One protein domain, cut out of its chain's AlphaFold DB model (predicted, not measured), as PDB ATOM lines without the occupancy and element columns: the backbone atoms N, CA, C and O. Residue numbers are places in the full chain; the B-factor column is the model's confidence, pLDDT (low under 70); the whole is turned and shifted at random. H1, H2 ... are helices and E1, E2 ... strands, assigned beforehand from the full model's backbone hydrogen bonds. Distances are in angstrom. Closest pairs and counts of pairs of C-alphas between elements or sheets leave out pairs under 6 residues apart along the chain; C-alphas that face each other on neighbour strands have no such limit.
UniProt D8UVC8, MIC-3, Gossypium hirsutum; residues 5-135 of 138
ATOM      1  N   ILE A   5      -7.015 -28.107  40.307       89.81
ATOM      2  CA  ILE A   5      -7.344 -28.259  41.722       89.81
ATOM      3  C   ILE A   5      -6.141 -28.892  42.414       89.81
ATOM      4  O   ILE A   5      -5.531 -29.839  41.912       89.81
ATOM      5  N   VAL A   6      -5.794 -28.362  43.583       94.19
ATOM      6  CA  VAL A   6      -4.773 -28.964  44.440       94.19
ATOM      7  C   VAL A   6      -5.424 -30.077  45.250       94.19
ATOM      8  O   VAL A   6      -6.409 -29.845  45.948       94.19
ATOM      9  N   VAL A   7      -4.843 -31.269  45.193       94.88
ATOM     10  CA  VAL A   7      -5.163 -32.379  46.089       94.88
ATOM     11  C   VAL A   7      -4.043 -32.466  47.105       94.88
ATOM     12  O   VAL A   7      -2.906 -32.768  46.750       94.88
ATOM     13  N   LYS A   8      -4.349 -32.160  48.360       96.50
ATOM     14  CA  LYS A   8      -3.474 -32.402  49.505       96.50
ATOM     15  C   LYS A   8      -3.801 -33.798  50.005       96.50
ATOM     16  O   LYS A   8      -4.973 -34.157  50.055       96.50
ATOM     17  N   GLY A   9      -2.821 -34.601  50.370       94.00
ATOM     18  CA  GLY A   9      -3.153 -35.905  50.906       94.00
ATOM     19  C   GLY A   9      -2.174 -36.449  51.907       94.00
ATOM     20  O   GLY A   9      -1.085 -35.918  52.087       94.00
ATOM     21  N   GLU A  10      -2.610 -37.502  52.577       95.69
ATOM     22  CA  GLU A  10      -1.919 -38.144  53.679       95.69
ATOM     23  C   GLU A  10      -2.007 -39.655  53.495       95.69
ATOM     24  O   GLU A  10      -3.098 -40.225  53.453       95.69
ATOM     25  N   LEU A  11      -0.853 -40.310  53.362       95.81
ATOM     26  CA  LEU A  11      -0.784 -41.755  53.164       95.81
ATOM     27  C   LEU A  11      -0.143 -42.428  54.369       95.81
ATOM     28  O   LEU A  11       0.939 -42.033  54.809       95.81
ATOM     29  N   LYS A  12      -0.786 -43.471  54.886       94.25
ATOM     30  CA  LYS A  12      -0.286 -44.229  56.034       94.25
ATOM     31  C   LYS A  12      -0.151 -45.709  55.703       94.25
ATOM     32  O   LYS A  12      -1.073 -46.338  55.193       94.25
ATOM     33  N   ASN A  13       0.997 -46.273  56.058       91.31
ATOM     34  CA  ASN A  13       1.237 -47.703  55.983       91.31
ATOM     35  C   ASN A  13       1.326 -48.294  57.397       91.31
ATOM     36  O   ASN A  13       2.299 -48.071  58.117       91.31
ATOM     37  N   GLY A  14       0.284 -49.023  57.788       87.06
ATOM     38  CA  GLY A  14       0.197 -49.778  59.034       87.06
ATOM     39  C   GLY A  14       0.420 -51.282  58.856       87.06
ATOM     40  O   GLY A  14      -0.019 -52.047  59.710       87.06
ATOM     41  N   SER A  15       1.018 -51.743  57.750       77.38
ATOM     42  CA  SER A  15       1.430 -53.147  57.617       77.38
ATOM     43  C   SER A  15       2.737 -53.418  58.376       77.38
ATOM     44  O   SER A  15       3.566 -52.515  58.501       77.38
ATOM     45  N   ASP A  16       2.973 -54.660  58.824       67.06
ATOM     46  CA  ASP A  16       4.282 -55.080  59.372       67.06
ATOM     47  C   ASP A  16       5.438 -54.732  58.427       67.06
ATOM     48  O   ASP A  16       5.177 -54.604  57.238       67.06
ATOM     49  N   ASP A  17       6.662 -54.612  58.977       67.25
ATOM     50  CA  ASP A  17       7.970 -54.041  58.540       67.25
ATOM     51  C   ASP A  17       8.285 -53.844  57.038       67.25
ATOM     52  O   ASP A  17       9.431 -53.902  56.591       67.25
ATOM     53  N   CYS A  18       7.281 -53.549  56.237       78.69
ATOM     54  CA  CYS A  18       7.305 -53.592  54.797       78.69
ATOM     55  C   CYS A  18       7.002 -52.209  54.263       78.69
ATOM     56  O   CYS A  18       6.061 -51.543  54.688       78.69
ATOM     57  N   LEU A  19       7.823 -51.772  53.318       88.31
ATOM     58  CA  LEU A  19       7.658 -50.487  52.662       88.31
ATOM     59  C   LEU A  19       6.517 -50.579  51.650       88.31
ATOM     60  O   LEU A  19       6.462 -51.533  50.874       88.31
ATOM     61  N   ALA A  20       5.667 -49.556  51.611       92.62
ATOM     62  CA  ALA A  20       4.812 -49.336  50.455       92.62
ATOM     63  C   ALA A  20       5.630 -48.575  49.410       92.62
ATOM     64  O   ALA A  20       6.171 -47.512  49.725       92.62
ATOM     65  N   SER A  21       5.744 -49.109  48.196       95.19
ATOM     66  CA  SER A  21       6.553 -48.515  47.122       95.19
ATOM     67  C   SER A  21       5.667 -48.106  45.955       95.19
ATOM     68  O   SER A  21       4.910 -48.922  45.439       95.19
ATOM     69  N   LEU A  22       5.744 -46.839  45.551       97.00
ATOM     70  CA  LEU A  22       4.924 -46.285  44.478       97.00
ATOM     71  C   LEU A  22       5.295 -46.932  43.139       97.00
ATOM     72  O   LEU A  22       6.441 -46.841  42.702       97.00
ATOM     73  N   THR A  23       4.316 -47.531  42.468       96.81
ATOM     74  CA  THR A  23       4.480 -48.115  41.127       96.81
ATOM     75  C   THR A  23       3.747 -47.330  40.048       96.81
ATOM     76  O   THR A  23       4.120 -47.401  38.878       96.81
ATOM     77  N   TYR A  24       2.742 -46.537  40.424       96.94
ATOM     78  CA  TYR A  24       1.983 -45.713  39.492       96.94
ATOM     79  C   TYR A  24       1.465 -44.438  40.151       96.94
ATOM     80  O   TYR A  24       0.966 -44.476  41.274       96.94
ATOM     81  N   SER A  25       1.534 -43.326  39.418       96.25
ATOM     82  CA  SER A  25       0.880 -42.067  39.770       96.25
ATOM     83  C   SER A  25       0.511 -41.285  38.512       96.25
ATOM     84  O   SER A  25       1.360 -41.087  37.642       96.25
ATOM     85  N   ASN A  26      -0.728 -40.790  38.432       93.12
ATOM     86  CA  ASN A  26      -1.169 -39.918  37.333       93.12
ATOM     87  C   ASN A  26      -0.524 -38.526  37.369       93.12
ATOM     88  O   ASN A  26      -0.382 -37.883  36.332       93.12
ATOM     89  N   TYR A  27      -0.150 -38.058  38.560       93.19
ATOM     90  CA  TYR A  27       0.365 -36.708  38.785       93.19
ATOM     91  C   TYR A  27       1.684 -36.741  39.566       93.19
ATOM     92  O   TYR A  27       1.999 -37.694  40.280       93.19
ATOM     93  N   GLN A  28       2.494 -35.693  39.441       93.38
ATOM     94  CA  GLN A  28       3.705 -35.558  40.252       93.38
ATOM     95  C   GLN A  28       3.353 -35.134  41.681       93.38
ATOM     96  O   GLN A  28       2.396 -34.392  41.881       93.38
ATOM     97  N   GLY A  29       4.152 -35.583  42.654       94.00
ATOM     98  CA  GLY A  29       4.069 -35.135  44.049       94.00
ATOM     99  C   GLY A  29       3.714 -36.216  45.070       94.00
ATOM    100  O   GLY A  29       3.834 -35.955  46.261       94.00
ATOM    101  N   ALA A  30       3.336 -37.425  44.637       95.56
ATOM    102  CA  ALA A  30       3.120 -38.555  45.543       95.56
ATOM    103  C   ALA A  30       4.452 -39.089  46.111       95.56
ATOM    104  O   ALA A  30       5.470 -39.074  45.408       95.56
ATOM    105  N   PRO A  31       4.473 -39.586  47.360       94.44
ATOM    106  CA  PRO A  31       5.681 -40.116  47.971       94.44
ATOM    107  C   PRO A  31       6.066 -41.445  47.319       94.44
ATOM    108  O   PRO A  31       5.233 -42.334  47.157       94.44
ATOM    109  N   VAL A  32       7.351 -41.595  46.983       94.94
ATOM    110  CA  VAL A  32       7.880 -42.814  46.341       94.94
ATOM    111  C   VAL A  32       7.851 -44.011  47.294       94.94
ATOM    112  O   VAL A  32       7.653 -45.141  46.860       94.94
ATOM    113  N   THR A  33       8.038 -43.773  48.595       92.94
ATOM    114  CA  THR A  33       7.992 -44.817  49.626       92.94
ATOM    115  C   THR A  33       7.237 -44.336  50.858       92.94
ATOM    116  O   THR A  33       7.353 -43.169  51.229       92.94
ATOM    117  N   ILE A  34       6.499 -45.240  51.507       92.25
ATOM    118  CA  ILE A  34       5.819 -44.999  52.788       92.25
ATOM    119  C   ILE A  34       6.291 -46.067  53.778       92.25
ATOM    120  O   ILE A  34       6.134 -47.271  53.543       92.25
ATOM    121  N   LYS A  35       6.919 -45.622  54.869       86.00
ATOM    122  CA  LYS A  35       7.465 -46.500  55.914       86.00
ATOM    123  C   LYS A  35       6.363 -46.944  56.882       86.00
ATOM    124  O   LYS A  35       5.353 -46.264  57.025       86.00
ATOM    125  N   LYS A  36       6.581 -48.072  57.563       78.81
ATOM    126  CA  LYS A  36       5.726 -48.530  58.668       78.81
ATOM    127  C   LYS A  36       5.742 -47.524  59.815       78.81
ATOM    128  O   LYS A  36       6.797 -46.956  60.104       78.81
ATOM    129  N   ASP A  37       4.591 -47.350  60.468       68.00
ATOM    130  CA  ASP A  37       4.410 -46.547  61.689       68.00
ATOM    131  C   ASP A  37       4.916 -45.099  61.579       68.00
ATOM    132  O   ASP A  37       4.992 -44.377  62.575       68.00
ATOM    133  N   SER A  38       5.225 -44.626  60.366       64.56
ATOM    134  CA  SER A  38       5.418 -43.208  60.150       64.56
ATOM    135  C   SER A  38       4.068 -42.537  60.327       64.56
ATOM    136  O   SER A  38       3.041 -43.029  59.845       64.56
ATOM    137  N   LEU A  39       4.091 -41.379  60.983       80.50
ATOM    138  CA  LEU A  39       3.022 -40.396  60.867       80.50
ATOM    139  C   LEU A  39       2.568 -40.305  59.397       80.50
ATOM    140  O   LEU A  39       3.399 -40.531  58.505       80.50
ATOM    141  N   PRO A  40       1.278 -40.014  59.139       89.19
ATOM    142  CA  PRO A  40       0.771 -39.922  57.778       89.19
ATOM    143  C   PRO A  40       1.735 -39.116  56.903       89.19
ATOM    144  O   PRO A  40       2.182 -38.038  57.293       89.19
ATOM    145  N   THR A  41       2.141 -39.689  55.772       93.19
ATOM    146  CA  THR A  41       3.102 -39.060  54.865       93.19
ATOM    147  C   THR A  41       2.340 -38.061  54.003       93.19
ATOM    148  O   THR A  41       1.519 -38.496  53.187       93.19
ATOM    149  N   PRO A  42       2.566 -36.746  54.179       94.88
ATOM    150  CA  PRO A  42       1.825 -35.743  53.444       94.88
ATOM    151  C   PRO A  42       2.316 -35.664  51.999       94.88
ATOM    152  O   PRO A  42       3.492 -35.895  51.703       94.88
ATOM    153  N   PHE A  43       1.424 -35.281  51.099       95.44
ATOM    154  CA  PHE A  43       1.729 -35.039  49.700       95.44
ATOM    155  C   PHE A  43       0.795 -33.986  49.107       95.44
ATOM    156  O   PHE A  43      -0.235 -33.642  49.688       95.44
ATOM    157  N   ALA A  44       1.162 -33.458  47.942       95.81
ATOM    158  CA  ALA A  44       0.304 -32.560  47.184       95.81
ATOM    159  C   ALA A  44       0.436 -32.840  45.686       95.81
ATOM    160  O   ALA A  44       1.550 -32.977  45.180       95.81
ATOM    161  N   GLN A  45      -0.688 -32.905  44.976       94.62
ATOM    162  CA  GLN A  45      -0.740 -33.055  43.522       94.62
ATOM    163  C   GLN A  45      -1.585 -31.945  42.903       94.62
ATOM    164  O   GLN A  45      -2.659 -31.610  43.399       94.62
ATOM    165  N   ASN A  46      -1.105 -31.384  41.792       92.56
ATOM    166  CA  ASN A  46      -1.876 -30.448  40.977       92.56
ATOM    167  C   ASN A  46      -2.638 -31.241  39.915       92.56
ATOM    168  O   ASN A  46      -2.049 -31.689  38.931       92.56
ATOM    169  N   MET A  47      -3.936 -31.421  40.131       90.88
ATOM    170  CA  MET A  47      -4.817 -32.178  39.253       90.88
ATOM    171  C   MET A  47      -5.515 -31.233  38.278       90.88
ATOM    172  O   MET A  47      -5.991 -30.169  38.667       90.88
ATOM    173  N   VAL A  48      -5.576 -31.597  36.999       86.38
ATOM    174  CA  VAL A  48      -6.319 -30.822  35.991       86.38
ATOM    175  C   VAL A  48      -7.816 -30.982  36.263       86.38
ATOM    176  O   VAL A  48      -8.266 -32.102  36.471       86.38
ATOM    177  N   VAL A  49      -8.590 -29.892  36.246       79.38
ATOM    178  CA  VAL A  49     -10.045 -29.919  36.517       79.38
ATOM    179  C   VAL A  49     -10.815 -30.710  35.461       79.38
ATOM    180  O   VAL A  49     -11.728 -31.450  35.807       79.38
ATOM    181  N   ASP A  50     -10.398 -30.616  34.196       74.44
ATOM    182  CA  ASP A  50     -10.906 -31.460  33.101       74.44
ATOM    183  C   ASP A  50     -10.368 -32.908  33.175       74.44
ATOM    184  O   ASP A  50     -10.712 -33.759  32.354       74.44
ATOM    185  N   GLY A  51      -9.478 -33.191  34.132       66.50
ATOM    186  CA  GLY A  51      -8.992 -34.529  34.433       66.50
ATOM    187  C   GLY A  51     -10.066 -35.326  35.162       66.50
ATOM    188  O   GLY A  51     -10.581 -34.900  36.191       66.50
ATOM    189  N   LEU A  52     -10.390 -36.505  34.631       79.88
ATOM    190  CA  LEU A  52     -11.464 -37.338  35.173       79.88
ATOM    191  C   LEU A  52     -11.076 -38.022  36.492       79.88
ATOM    192  O   LEU A  52     -11.931 -38.179  37.357       79.88
ATOM    193  N   TYR A  53      -9.805 -38.412  36.662       91.12
ATOM    194  CA  TYR A  53      -9.364 -39.234  37.791       91.12
ATOM    195  C   TYR A  53      -7.941 -38.903  38.250       91.12
ATOM    196  O   TYR A  53      -7.050 -38.666  37.433       91.12
ATOM    197  N   GLY A  54      -7.723 -38.937  39.563       94.75
ATOM    198  CA  GLY A  54      -6.412 -39.099  40.179       94.75
ATOM    199  C   GLY A  54      -6.247 -40.537  40.657       94.75
ATOM    200  O   GLY A  54      -7.212 -41.146  41.113       94.75
ATOM    201  N   GLY A  55      -5.048 -41.094  40.515       95.88
ATOM    202  CA  GLY A  55      -4.785 -42.495  40.813       95.88
ATOM    203  C   GLY A  55      -3.369 -42.721  41.321       95.88
ATOM    204  O   GLY A  55      -2.408 -42.142  40.803       95.88
ATOM    205  N   LEU A  56      -3.254 -43.582  42.331       98.00
ATOM    206  CA  LEU A  56      -2.003 -44.071  42.901       98.00
ATOM    207  C   LEU A  56      -2.047 -45.592  43.014       98.00
ATOM    208  O   LEU A  56      -3.086 -46.166  43.341       98.00
ATOM    209  N   VAL A  57      -0.901 -46.233  42.793       98.19
ATOM    210  CA  VAL A  57      -0.700 -47.652  43.106       98.19
ATOM    211  C   VAL A  57       0.589 -47.807  43.893       98.19
ATOM    212  O   VAL A  57       1.645 -47.335  43.464       98.19
ATOM    213  N   TYR A  58       0.495 -48.500  45.021       96.94
ATOM    214  CA  TYR A  58       1.628 -48.903  45.837       96.94
ATOM    215  C   TYR A  58       1.734 -50.421  45.891       96.94
ATOM    216  O   TYR A  58       0.751 -51.100  46.177       96.94
ATOM    217  N   ASP A  59       2.934 -50.951  45.698       95.00
ATOM    218  CA  ASP A  59       3.238 -52.329  46.070       95.00
ATOM    219  C   ASP A  59       3.520 -52.393  47.573       95.00
ATOM    220  O   ASP A  59       4.379 -51.673  48.089       95.00
ATOM    221  N   VAL A  60       2.796 -53.268  48.271       92.00
ATOM    222  CA  VAL A  60       2.920 -53.535  49.707       92.00
ATOM    223  C   VAL A  60       3.070 -55.043  49.896       92.00
ATOM    224  O   VAL A  60       2.102 -55.787  50.032       92.00
ATOM    225  N   VAL A  61       4.315 -55.520  49.881       86.81
ATOM    226  CA  VAL A  61       4.674 -56.950  49.985       86.81
ATOM    227  C   VAL A  61       4.080 -57.810  48.867       86.81
ATOM    228  O   VAL A  61       4.740 -58.059  47.866       86.81
ATOM    229  N   ARG A  62       2.859 -58.311  49.072       87.06
ATOM    230  CA  ARG A  62       2.140 -59.260  48.210       87.06
ATOM    231  C   ARG A  62       0.837 -58.678  47.677       87.06
ATOM    232  O   ARG A  62       0.065 -59.407  47.058       87.06
ATOM    233  N   VAL A  63       0.564 -57.406  47.955       93.38
ATOM    234  CA  VAL A  63      -0.631 -56.726  47.470       93.38
ATOM    235  C   VAL A  63      -0.266 -55.432  46.766       93.38
ATOM    236  O   VAL A  63       0.694 -54.755  47.127       93.38
ATOM    237  N   LYS A  64      -1.071 -55.079  45.772       96.44
ATOM    238  CA  LYS A  64      -1.159 -53.733  45.221       96.44
ATOM    239  C   LYS A  64      -2.257 -53.000  45.970       96.44
ATOM    240  O   LYS A  64      -3.400 -53.458  46.005       96.44
ATOM    241  N   TRP A  65      -1.897 -51.867  46.549       97.31
ATOM    242  CA  TRP A  65      -2.809 -50.918  47.155       97.31
ATOM    243  C   TRP A  65      -3.101 -49.800  46.169       97.31
ATOM    244  O   TRP A  65      -2.210 -49.034  45.804       97.31
ATOM    245  N   ILE A  66      -4.347 -49.742  45.715       98.44
ATOM    246  CA  ILE A  66      -4.793 -48.823  44.678       98.44
ATOM    247  C   ILE A  66      -5.708 -47.788  45.314       98.44
ATOM    248  O   ILE A  66      -6.636 -48.154  46.029       98.44
ATOM    249  N   ILE A  67      -5.455 -46.514  45.029       98.38
ATOM    250  CA  ILE A  67      -6.264 -45.384  45.484       98.38
ATOM    251  C   ILE A  67      -6.664 -44.600  44.240       98.38
ATOM    252  O   ILE A  67      -5.798 -44.173  43.479       98.38
ATOM    253  N   LEU A  68      -7.960 -44.414  44.031       97.62
ATOM    254  CA  LEU A  68      -8.531 -43.669  42.913       97.62
ATOM    255  C   LEU A  68      -9.453 -42.590  43.471       97.62
ATOM    256  O   LEU A  68     -10.223 -42.850  44.390       97.62
ATOM    257  N   TRP A  69      -9.403 -41.385  42.920       97.00
ATOM    258  CA  TRP A  69     -10.299 -40.305  43.314       97.00
ATOM    259  C   TRP A  69     -10.636 -39.381  42.150       97.00
ATOM    260  O   TRP A  69     -10.074 -39.468  41.059       97.00
ATOM    261  N   THR A  70     -11.575 -38.483  42.403       94.75
ATOM    262  CA  THR A  70     -12.149 -37.543  41.435       94.75
ATOM    263  C   THR A  70     -12.248 -36.151  42.051       94.75
ATOM    264  O   THR A  70     -12.150 -35.986  43.271       94.75
ATOM    265  N   THR A  71     -12.443 -35.132  41.214       91.69
ATOM    266  CA  THR A  71     -12.586 -33.744  41.675       91.69
ATOM    267  C   THR A  71     -13.929 -33.462  42.353       91.69
ATOM    268  O   THR A  71     -14.029 -32.494  43.103       91.69
ATOM    269  N   ASP A  72     -14.939 -34.319  42.159       91.69
ATOM    270  CA  ASP A  72     -16.262 -34.244  42.791       91.69
ATOM    271  C   ASP A  72     -16.361 -35.054  44.099       91.69
ATOM    272  O   ASP A  72     -17.450 -35.455  44.510       91.69
ATOM    273  N   CYS A  73     -15.230 -35.265  44.783       94.19
ATOM    274  CA  CYS A  73     -15.145 -35.945  46.081       94.19
ATOM    275  C   CYS A  73     -15.642 -37.400  46.074       94.19
ATOM    276  O   CYS A  73     -16.155 -37.879  47.087       94.19
ATOM    277  N   LYS A  74     -15.468 -38.132  44.968       96.44
ATOM    278  CA  LYS A  74     -15.553 -39.599  44.994       96.44
ATOM    279  C   LYS A  74     -14.176 -40.214  45.147       96.44
ATOM    280  O   LYS A  74     -13.207 -39.718  44.566       96.44
ATOM    281  N   VAL A  75     -14.119 -41.316  45.881       98.12
ATOM    282  CA  VAL A  75     -12.908 -42.088  46.142       98.12
ATOM    283  C   VAL A  75     -13.203 -43.582  46.059       98.12
ATOM    284  O   VAL A  75     -14.321 -44.033  46.302       98.12
ATOM    285  N   ALA A  76     -12.190 -44.344  45.673       98.25
ATOM    286  CA  ALA A  76     -12.157 -45.792  45.708       98.25
ATOM    287  C   ALA A  76     -10.785 -46.231  46.220       98.25
ATOM    288  O   ALA A  76      -9.754 -45.671  45.847       98.25
ATOM    289  N   THR A  77     -10.774 -47.264  47.053       98.44
ATOM    290  CA  THR A  77      -9.559 -47.998  47.408       98.44
ATOM    291  C   THR A  77      -9.766 -49.463  47.070       98.44
ATOM    292  O   THR A  77     -10.863 -49.990  47.258       98.44
ATOM    293  N   LYS A  78      -8.735 -50.117  46.536       98.12
ATOM    294  CA  LYS A  78      -8.784 -51.536  46.181       98.12
ATOM    295  C   LYS A  78      -7.471 -52.220  46.524       98.12
ATOM    296  O   LYS A  78      -6.389 -51.678  46.295       98.12
ATOM    297  N   LEU A  79      -7.585 -53.433  47.043       97.19
ATOM    298  CA  LEU A  79      -6.498 -54.353  47.302       97.19
ATOM    299  C   LEU A  79      -6.599 -55.518  46.326       97.19
ATOM    300  O   LEU A  79      -7.626 -56.194  46.241       97.19
ATOM    301  N   ILE A  80      -5.514 -55.778  45.604       95.81
ATOM    302  CA  ILE A  80      -5.387 -56.977  44.771       95.81
ATOM    303  C   ILE A  80      -4.042 -57.656  45.039       95.81
ATOM    304  O   ILE A  80      -3.076 -56.965  45.359       95.81
ATOM    305  N   PRO A  81      -3.937 -58.985  44.892       94.25
ATOM    306  CA  PRO A  81      -2.647 -59.669  44.907       94.25
ATOM    307  C   PRO A  81      -1.670 -59.093  43.866       94.25
ATOM    308  O   PRO A  81      -2.087 -58.690  42.777       94.25
ATOM    309  N   THR A  82      -0.373 -59.036  44.179       90.69
ATOM    310  CA  THR A  82       0.650 -58.424  43.305       90.69
ATOM    311  C   THR A  82       0.743 -59.095  41.930       90.69
ATOM    312  O   THR A  82       1.023 -58.430  40.932       90.69
ATOM    313  N   GLU A  83       0.471 -60.394  41.848       91.06
ATOM    314  CA  GLU A  83       0.432 -61.163  40.605       91.06
ATOM    315  C   GLU A  83      -0.751 -60.797  39.698       91.06
ATOM    316  O   GLU A  83      -0.681 -61.008  38.487       91.06
ATOM    317  N   ASN A  84      -1.814 -60.201  40.247       93.75
ATOM    318  CA  ASN A  84      -2.997 -59.849  39.478       93.75
ATOM    319  C   ASN A  84      -2.797 -58.542  38.706       93.75
ATOM    320  O   ASN A  84      -2.159 -57.588  39.170       93.75
ATOM    321  N   HIS A  85      -3.383 -58.482  37.513       93.56
ATOM    322  CA  HIS A  85      -3.437 -57.261  36.719       93.56
ATOM    323  C   HIS A  85      -4.474 -56.287  37.284       93.56
ATOM    324  O   HIS A  85      -5.507 -56.694  37.812       93.56
ATOM    325  N   ILE A  86      -4.187 -54.993  37.153       95.62
ATOM    326  CA  ILE A  86      -5.132 -53.934  37.498       95.62
ATOM    327  C   ILE A  86      -6.125 -53.795  36.345       95.62
ATOM    328  O   ILE A  86      -5.719 -53.482  35.226       95.62
ATOM    329  N   VAL A  87      -7.406 -54.006  36.636       96.00
ATOM    330  CA  VAL A  87      -8.523 -53.711  35.733       96.00
ATOM    331  C   VAL A  87      -9.146 -52.404  36.215       96.00
ATOM    332  O   VAL A  87      -9.816 -52.371  37.246       96.00
ATOM    333  N   TRP A  88      -8.853 -51.297  35.533       94.06
ATOM    334  CA  TRP A  88      -9.253 -49.964  35.998       94.06
ATOM    335  C   TRP A  88     -10.767 -49.769  35.979       94.06
ATOM    336  O   TRP A  88     -11.293 -49.073  36.843       94.06
ATOM    337  N   GLU A  89     -11.466 -50.410  35.047       95.06
ATOM    338  CA  GLU A  89     -12.924 -50.385  34.947       95.06
ATOM    339  C   GLU A  89     -13.586 -50.902  36.232       95.06
ATOM    340  O   GLU A  89     -14.526 -50.278  36.729       95.06
ATOM    341  N   ASP A  90     -13.045 -51.971  36.825       95.25
ATOM    342  CA  ASP A  90     -13.547 -52.529  38.084       95.25
ATOM    343  C   ASP A  90     -13.362 -51.538  39.241       95.25
ATOM    344  O   ASP A  90     -14.242 -51.384  40.086       95.25
ATOM    345  N   ILE A  91     -12.244 -50.809  39.261       96.12
ATOM    346  CA  ILE A  91     -11.937 -49.823  40.310       96.12
ATOM    347  C   ILE A  91     -12.806 -48.573  40.155       96.12
ATOM    348  O   ILE A  91     -13.330 -48.055  41.137       96.12
ATOM    349  N   VAL A  92     -13.009 -48.108  38.921       95.81
ATOM    350  CA  VAL A  92     -13.928 -47.003  38.623       95.81
ATOM    351  C   VAL A  92     -15.356 -47.372  39.034       95.81
ATOM    352  O   VAL A  92     -16.072 -46.523  39.562       95.81
ATOM    353  N   SER A  93     -15.765 -48.633  38.852       96.25
ATOM    354  CA  SER A  93     -17.122 -49.092  39.183       96.25
ATOM    355  C   SER A  93     -17.460 -49.032  40.679       96.25
ATOM    356  O   SER A  93     -18.637 -48.966  41.027       96.25
ATOM    357  N   ILE A  94     -16.444 -49.016  41.553       96.56
ATOM    358  CA  ILE A  94     -16.611 -48.939  43.013       96.56
ATOM    359  C   ILE A  94     -16.383 -47.530  43.580       96.56
ATOM    360  O   ILE A  94     -16.374 -47.362  44.799       96.56
ATOM    361  N   LEU A  95     -16.191 -46.515  42.727       96.38
ATOM    362  CA  LEU A  95     -16.121 -45.122  43.169       96.38
ATOM    363  C   LEU A  95     -17.399 -44.732  43.902       96.38
ATOM    364  O   LEU A  95     -18.505 -44.842  43.369       96.38
ATOM    365  N   GLN A  96     -17.231 -44.187  45.097       96.62
ATOM    366  CA  GLN A  96     -18.340 -43.729  45.917       96.62
ATOM    367  C   GLN A  96     -17.997 -42.393  46.590       96.62
ATOM    368  O   GLN A  96     -16.820 -42.032  46.677       96.62
ATOM    369  N   PRO A  97     -19.001 -41.611  47.013       97.06
ATOM    370  CA  PRO A  97     -18.759 -40.336  47.672       97.06
ATOM    371  C   PRO A  97     -18.006 -40.510  48.994       97.06
ATOM    372  O   PRO A  97     -18.395 -41.334  49.817       97.06
ATOM    373  N   TYR A  98     -17.001 -39.660  49.203       96.88
ATOM    374  CA  TYR A  98     -16.290 -39.402  50.460       96.88
ATOM    375  C   TYR A  98     -15.437 -40.529  51.033       96.88
ATOM    376  O   TYR A  98     -14.290 -40.268  51.367       96.88
ATOM    377  N   ASP A  99     -15.934 -41.757  51.120       97.94
ATOM    378  CA  ASP A  99     -15.284 -42.827  51.877       97.94
ATOM    379  C   ASP A  99     -15.266 -44.128  51.083       97.94
ATOM    380  O   ASP A  99     -16.265 -44.514  50.494       97.94
ATOM    381  N   SER A 100     -14.152 -44.853  51.096       98.38
ATOM    382  CA  SER A 100     -14.064 -46.187  50.507       98.38
ATOM    383  C   SER A 100     -13.200 -47.095  51.356       98.38
ATOM    384  O   SER A 100     -12.168 -46.685  51.877       98.38
ATOM    385  N   SER A 101     -13.576 -48.369  51.412       98.06
ATOM    386  CA  SER A 101     -12.807 -49.405  52.094       98.06
ATOM    387  C   SER A 101     -12.728 -50.674  51.255       98.06
ATOM    388  O   SER A 101     -13.668 -50.985  50.526       98.06
ATOM    389  N   ASP A 102     -11.653 -51.438  51.416       97.88
ATOM    390  CA  ASP A 102     -11.523 -52.779  50.850       97.88
ATOM    391  C   ASP A 102     -10.819 -53.718  51.829       97.88
ATOM    392  O   ASP A 102     -10.046 -53.288  52.689       97.88
ATOM    393  N   ASN A 103     -11.084 -55.013  51.693       95.62
ATOM    394  CA  ASN A 103     -10.493 -56.047  52.531       95.62
ATOM    395  C   ASN A 103     -10.121 -57.260  51.678       95.62
ATOM    396  O   ASN A 103     -10.969 -57.828  50.989       95.62
ATOM    397  N   LEU A 104      -8.860 -57.681  51.765       94.44
ATOM    398  CA  LEU A 104      -8.307 -58.814  51.035       94.44
ATOM    399  C   LEU A 104      -7.824 -59.889  52.022       94.44
ATOM    400  O   LEU A 104      -6.738 -59.759  52.598       94.44
ATOM    401  N   PRO A 105      -8.614 -60.961  52.224       91.88
ATOM    402  CA  PRO A 105      -8.208 -62.104  53.032       91.88
ATOM    403  C   PRO A 105      -7.002 -62.832  52.431       91.88
ATOM    404  O   PRO A 105      -6.877 -62.970  51.214       91.88
ATOM    405  N   LEU A 106      -6.141 -63.357  53.297       84.50
ATOM    406  CA  LEU A 106      -4.983 -64.171  52.950       84.50
ATOM    407  C   LEU A 106      -5.232 -65.634  53.324       84.50
ATOM    408  O   LEU A 106      -5.868 -65.945  54.330       84.50
ATOM    409  N   SER A 107      -4.644 -66.549  52.556       83.75
ATOM    410  CA  SER A 107      -4.760 -67.997  52.786       83.75
ATOM    411  C   SER A 107      -4.229 -68.455  54.150       83.75
ATOM    412  O   SER A 107      -4.689 -69.460  54.680       83.75
ATOM    413  N   CYS A 108      -3.297 -67.707  54.741       80.88
ATOM    414  CA  CYS A 108      -2.736 -67.960  56.069       80.88
ATOM    415  C   CYS A 108      -3.649 -67.529  57.240       80.88
ATOM    416  O   CYS A 108      -3.211 -67.552  58.386       80.88
ATOM    417  N   GLY A 109      -4.877 -67.063  56.978       82.00
ATOM    418  CA  GLY A 109      -5.816 -66.615  58.016       82.00
ATOM    419  C   GLY A 109      -5.665 -65.155  58.465       82.00
ATOM    420  O   GLY A 109      -6.358 -64.739  59.392       82.00
ATOM    421  N   GLY A 110      -4.788 -64.378  57.817       86.31
ATOM    422  CA  GLY A 110      -4.692 -62.918  57.956       86.31
ATOM    423  C   GLY A 110      -5.484 -62.155  56.891       86.31
ATOM    424  O   GLY A 110      -6.063 -62.766  55.997       86.31
ATOM    425  N   ALA A 111      -5.474 -60.823  56.937       91.31
ATOM    426  CA  ALA A 111      -6.043 -59.978  55.887       91.31
ATOM    427  C   ALA A 111      -5.308 -58.638  55.763       91.31
ATOM    428  O   ALA A 111      -4.782 -58.112  56.748       91.31
ATOM    429  N   PHE A 112      -5.301 -58.083  54.553       93.06
ATOM    430  CA  PHE A 112      -5.030 -56.664  54.343       93.06
ATOM    431  C   PHE A 112      -6.348 -55.900  54.316       93.06
ATOM    432  O   PHE A 112      -7.291 -56.331  53.657       93.06
ATOM    433  N   SER A 113      -6.392 -54.748  54.971       94.94
ATOM    434  CA  SER A 113      -7.513 -53.811  54.899       94.94
ATOM    435  C   SER A 113      -7.011 -52.449  54.451       94.94
ATOM    436  O   SER A 113      -5.954 -52.012  54.904       94.94
ATOM    437  N   ALA A 114      -7.761 -51.771  53.593       96.50
ATOM    438  CA  ALA A 114      -7.449 -50.420  53.162       96.50
ATOM    439  C   ALA A 114      -8.665 -49.513  53.278       96.50
ATOM    440  O   ALA A 114      -9.792 -49.942  53.046       96.50
ATOM    441  N   GLU A 115      -8.407 -48.252  53.592       97.69
ATOM    442  CA  GLU A 115      -9.405 -47.198  53.738       97.69
ATOM    443  C   GLU A 115      -8.912 -45.953  53.002       97.69
ATOM    444  O   GLU A 115      -7.710 -45.678  52.960       97.69
ATOM    445  N   ALA A 116      -9.832 -45.216  52.393       98.38
ATOM    446  CA  ALA A 116      -9.563 -43.947  51.746       98.38
ATOM    447  C   ALA A 116     -10.730 -42.986  51.968       98.38
ATOM    448  O   ALA A 116     -11.891 -43.379  51.884       98.38
ATOM    449  N   HIS A 117     -10.397 -41.727  52.218       98.25
ATOM    450  CA  HIS A 117     -11.314 -40.662  52.581       98.25
ATOM    451  C   HIS A 117     -10.976 -39.417  51.770       98.25
ATOM    452  O   HIS A 117      -9.811 -39.024  51.708       98.25
ATOM    453  N   ILE A 118     -11.972 -38.775  51.169       97.88
ATOM    454  CA  ILE A 118     -11.809 -37.536  50.414       97.88
ATOM    455  C   ILE A 118     -12.864 -36.507  50.807       97.88
ATOM    456  O   ILE A 118     -14.041 -36.818  50.972       97.88
ATOM    457  N   HIS A 119     -12.456 -35.247  50.909       96.19
ATOM    458  CA  HIS A 119     -13.385 -34.141  51.103       96.19
ATOM    459  C   HIS A 119     -12.843 -32.835  50.526       96.19
ATOM    460  O   HIS A 119     -11.633 -32.651  50.372       96.19
ATOM    461  N   ALA A 120     -13.757 -31.919  50.210       94.69
ATOM    462  CA  ALA A 120     -13.416 -30.585  49.743       94.69
ATOM    463  C   ALA A 120     -13.126 -29.649  50.920       94.69
ATOM    464  O   ALA A 120     -13.841 -29.629  51.925       94.69
ATOM    465  N   ASN A 121     -12.097 -28.829  50.755       92.69
ATOM    466  CA  ASN A 121     -11.779 -27.725  51.643       92.69
ATOM    467  C   ASN A 121     -12.538 -26.459  51.233       92.69
ATOM    468  O   ASN A 121     -12.915 -26.276  50.076       92.69
ATOM    469  N   GLY A 122     -12.675 -25.519  52.172       86.94
ATOM    470  CA  GLY A 122     -13.267 -24.204  51.893       86.94
ATOM    471  C   GLY A 122     -12.464 -23.340  50.907       86.94
ATOM    472  O   GLY A 122     -13.010 -22.387  50.365       86.94
ATOM    473  N   ASP A 123     -11.192 -23.673  50.653       89.94
ATOM    474  CA  ASP A 123     -10.319 -22.996  49.681       89.94
ATOM    475  C   ASP A 123     -10.421 -23.577  48.252       89.94
ATOM    476  O   ASP A 123      -9.701 -23.138  47.359       89.94
ATOM    477  N   GLY A 124     -11.297 -24.568  48.031       87.69
ATOM    478  CA  GLY A 124     -11.466 -25.249  46.744       87.69
ATOM    479  C   GLY A 124     -10.444 -26.358  46.459       87.69
ATOM    480  O   GLY A 124     -10.531 -27.000  45.414       87.69
ATOM    481  N   SER A 125      -9.488 -26.612  47.362       93.62
ATOM    482  CA  SER A 125      -8.633 -27.807  47.314       93.62
ATOM    483  C   SER A 125      -9.361 -29.042  47.853       93.62
ATOM    484  O   SER A 125     -10.395 -28.932  48.511       93.62
ATOM    485  N   LEU A 126      -8.808 -30.228  47.607       95.50
ATOM    486  CA  LEU A 126      -9.286 -31.483  48.193       95.50
ATOM    487  C   LEU A 126      -8.280 -31.979  49.230       95.50
ATOM    488  O   LEU A 126      -7.076 -31.826  49.013       95.50
ATOM    489  N   ASN A 127      -8.754 -32.607  50.307       97.25
ATOM    490  CA  ASN A 127      -7.906 -33.480  51.118       97.25
ATOM    491  C   ASN A 127      -8.254 -34.939  50.843       97.25
ATOM    492  O   ASN A 127      -9.429 -35.304  50.895       97.25
ATOM    493  N   LEU A 128      -7.232 -35.759  50.609       97.81
ATOM    494  CA  LEU A 128      -7.313 -37.208  50.458       97.81
ATOM    495  C   LEU A 128      -6.487 -37.884  51.558       97.81
ATOM    496  O   LEU A 128      -5.267 -37.763  51.570       97.81
ATOM    497  N   ALA A 129      -7.114 -38.643  52.444       97.56
ATOM    498  CA  ALA A 129      -6.415 -39.489  53.406       97.56
ATOM    499  C   ALA A 129      -6.599 -40.952  53.012       97.56
ATOM    500  O   ALA A 129      -7.712 -41.363  52.708       97.56
ATOM    501  N   ALA A 130      -5.537 -41.750  53.018       97.62
ATOM    502  CA  ALA A 130      -5.661 -43.176  52.754       97.62
ATOM    503  C   ALA A 130      -4.681 -43.989  53.596       97.62
ATOM    504  O   ALA A 130      -3.547 -43.572  53.852       97.62
ATOM    505  N   GLN A 131      -5.115 -45.172  54.016       95.81
ATOM    506  CA  GLN A 131      -4.290 -46.082  54.793       95.81
ATOM    507  C   GLN A 131      -4.465 -47.538  54.380       95.81
ATOM    508  O   GLN A 131      -5.535 -47.949  53.937       95.81
ATOM    509  N   ILE A 132      -3.410 -48.321  54.584       94.38
ATOM    510  CA  ILE A 132      -3.428 -49.782  54.508       94.38
ATOM    511  C   ILE A 132      -2.946 -50.374  55.834       94.38
ATOM    512  O   ILE A 132      -2.023 -49.851  56.457       94.38
ATOM    513  N   MET A 133      -3.564 -51.470  56.263       92.31
ATOM    514  CA  MET A 133      -3.213 -52.226  57.463       92.31
ATOM    515  C   MET A 133      -3.101 -53.715  57.130       92.31
ATOM    516  O   MET A 133      -3.795 -54.213  56.240       92.31
ATOM    517  N   TRP A 134      -2.248 -54.432  57.861       88.62
ATOM    518  CA  TRP A 134      -2.154 -55.892  57.803       88.62
ATOM    519  C   TRP A 134      -2.438 -56.473  59.186       88.62
ATOM    520  O   TRP A 134      -1.837 -56.052  60.169       88.62
ATOM    521  N   SER A 135      -3.340 -57.450  59.272       82.44
ATOM    522  CA  SER A 135      -3.702 -58.084  60.544       82.44
ATOM    523  C   SER A 135      -2.770 -59.230  60.975       82.44
ATOM    524  O   SER A 135      -3.080 -59.907  61.955       82.44
TER     525      SER A 135
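Overview. This is residues 5 to 135 of the 138 residues of the protein "MIC-3" of Gossypium hirsutum (UniProt D8UVC8). Two twisted sheets stand face to face as a sandwich, one of five strands and one of four, with strands that run nearly in line; the sheets come together most closely where E6 meets E7 and E8. One short helix, H1, packs on the face of the four-stranded sheet that is turned away from the other sheet, and the link of residues 26 to 40 leads from the edge at E2 to the edge at E3. The printed part has 131 residues, with strands E1 to E6, then H1, then E7 to E9; the class is mostly strand. The larger sheet, E3 E1 E9 E8 E7, is mixed; the smaller, E2 E4 E5 E6, is antiparallel. The whole is compact, with a radius of gyration of the C-alphas of 13.9 A and spans of 45 by 31 by 21 A.

Arrangement. In the larger sheet, E1 (residues 5 to 14) and E9 (residues 126 to 134) are parallel, with N 10 and O 128 2.9 A apart. E3 (residues 41 to 48), an edge strand, is antiparallel to E1, with N 9 and O 43 at 2.8 A. E7 (residues 99 to 105), E8 (residues 111 to 120) and E9 form a meander, each strand the antiparallel neighbour of the one before; N 102 and O 114 are 2.9 A apart, N 117 and O 129 2.8 A. In the other sheet, E4 (residues 54 to 60), E5 (residues 63 to 69) and E6 (residues 74 to 81) form a second meander, with N 56 to O 67 at 2.9 A and N 66 to O 78 at 2.9 A. E2 (residues 20 to 25) is antiparallel to E4, with N 23 and O 57 at 2.9 A. Between the sheets, E6 and E7 have 16 pairs of C-alphas within 8 A, the closest those of Ala 76 and Ser 100, 5.2 A apart. E2 and E3 are apart. H1 (residues 88 to 93) is on the sheet E2 E4 E5 E6 at a height over the sheet of 9.1 A, and the closest C-alphas of H1 and E6 are those of Ile 91 and Ala 76, 6.7 A apart. Every O i to N i+4 pair in H1 is within hydrogen-bond range.

Along the chain. E1 begins at C-alpha 5, (-7.344, -28.259, 41.722), and is 28.6 A long; E8 measures 30.9 A, E9 27.2 A and E6 23.9 A. E9 ends at C-alpha 134, (-2.154, -55.892, 57.803).

Size, cuts and confidence. The C-alphas of Cys 108 and Asp 123, the two farthest apart, are 46.0 A apart. The printed part has no cut, and the link E2 to E3 is long. Mean pLDDT of the printed part is 92.1; residues 16 to 17, 37 to 38 and 51 are under 70.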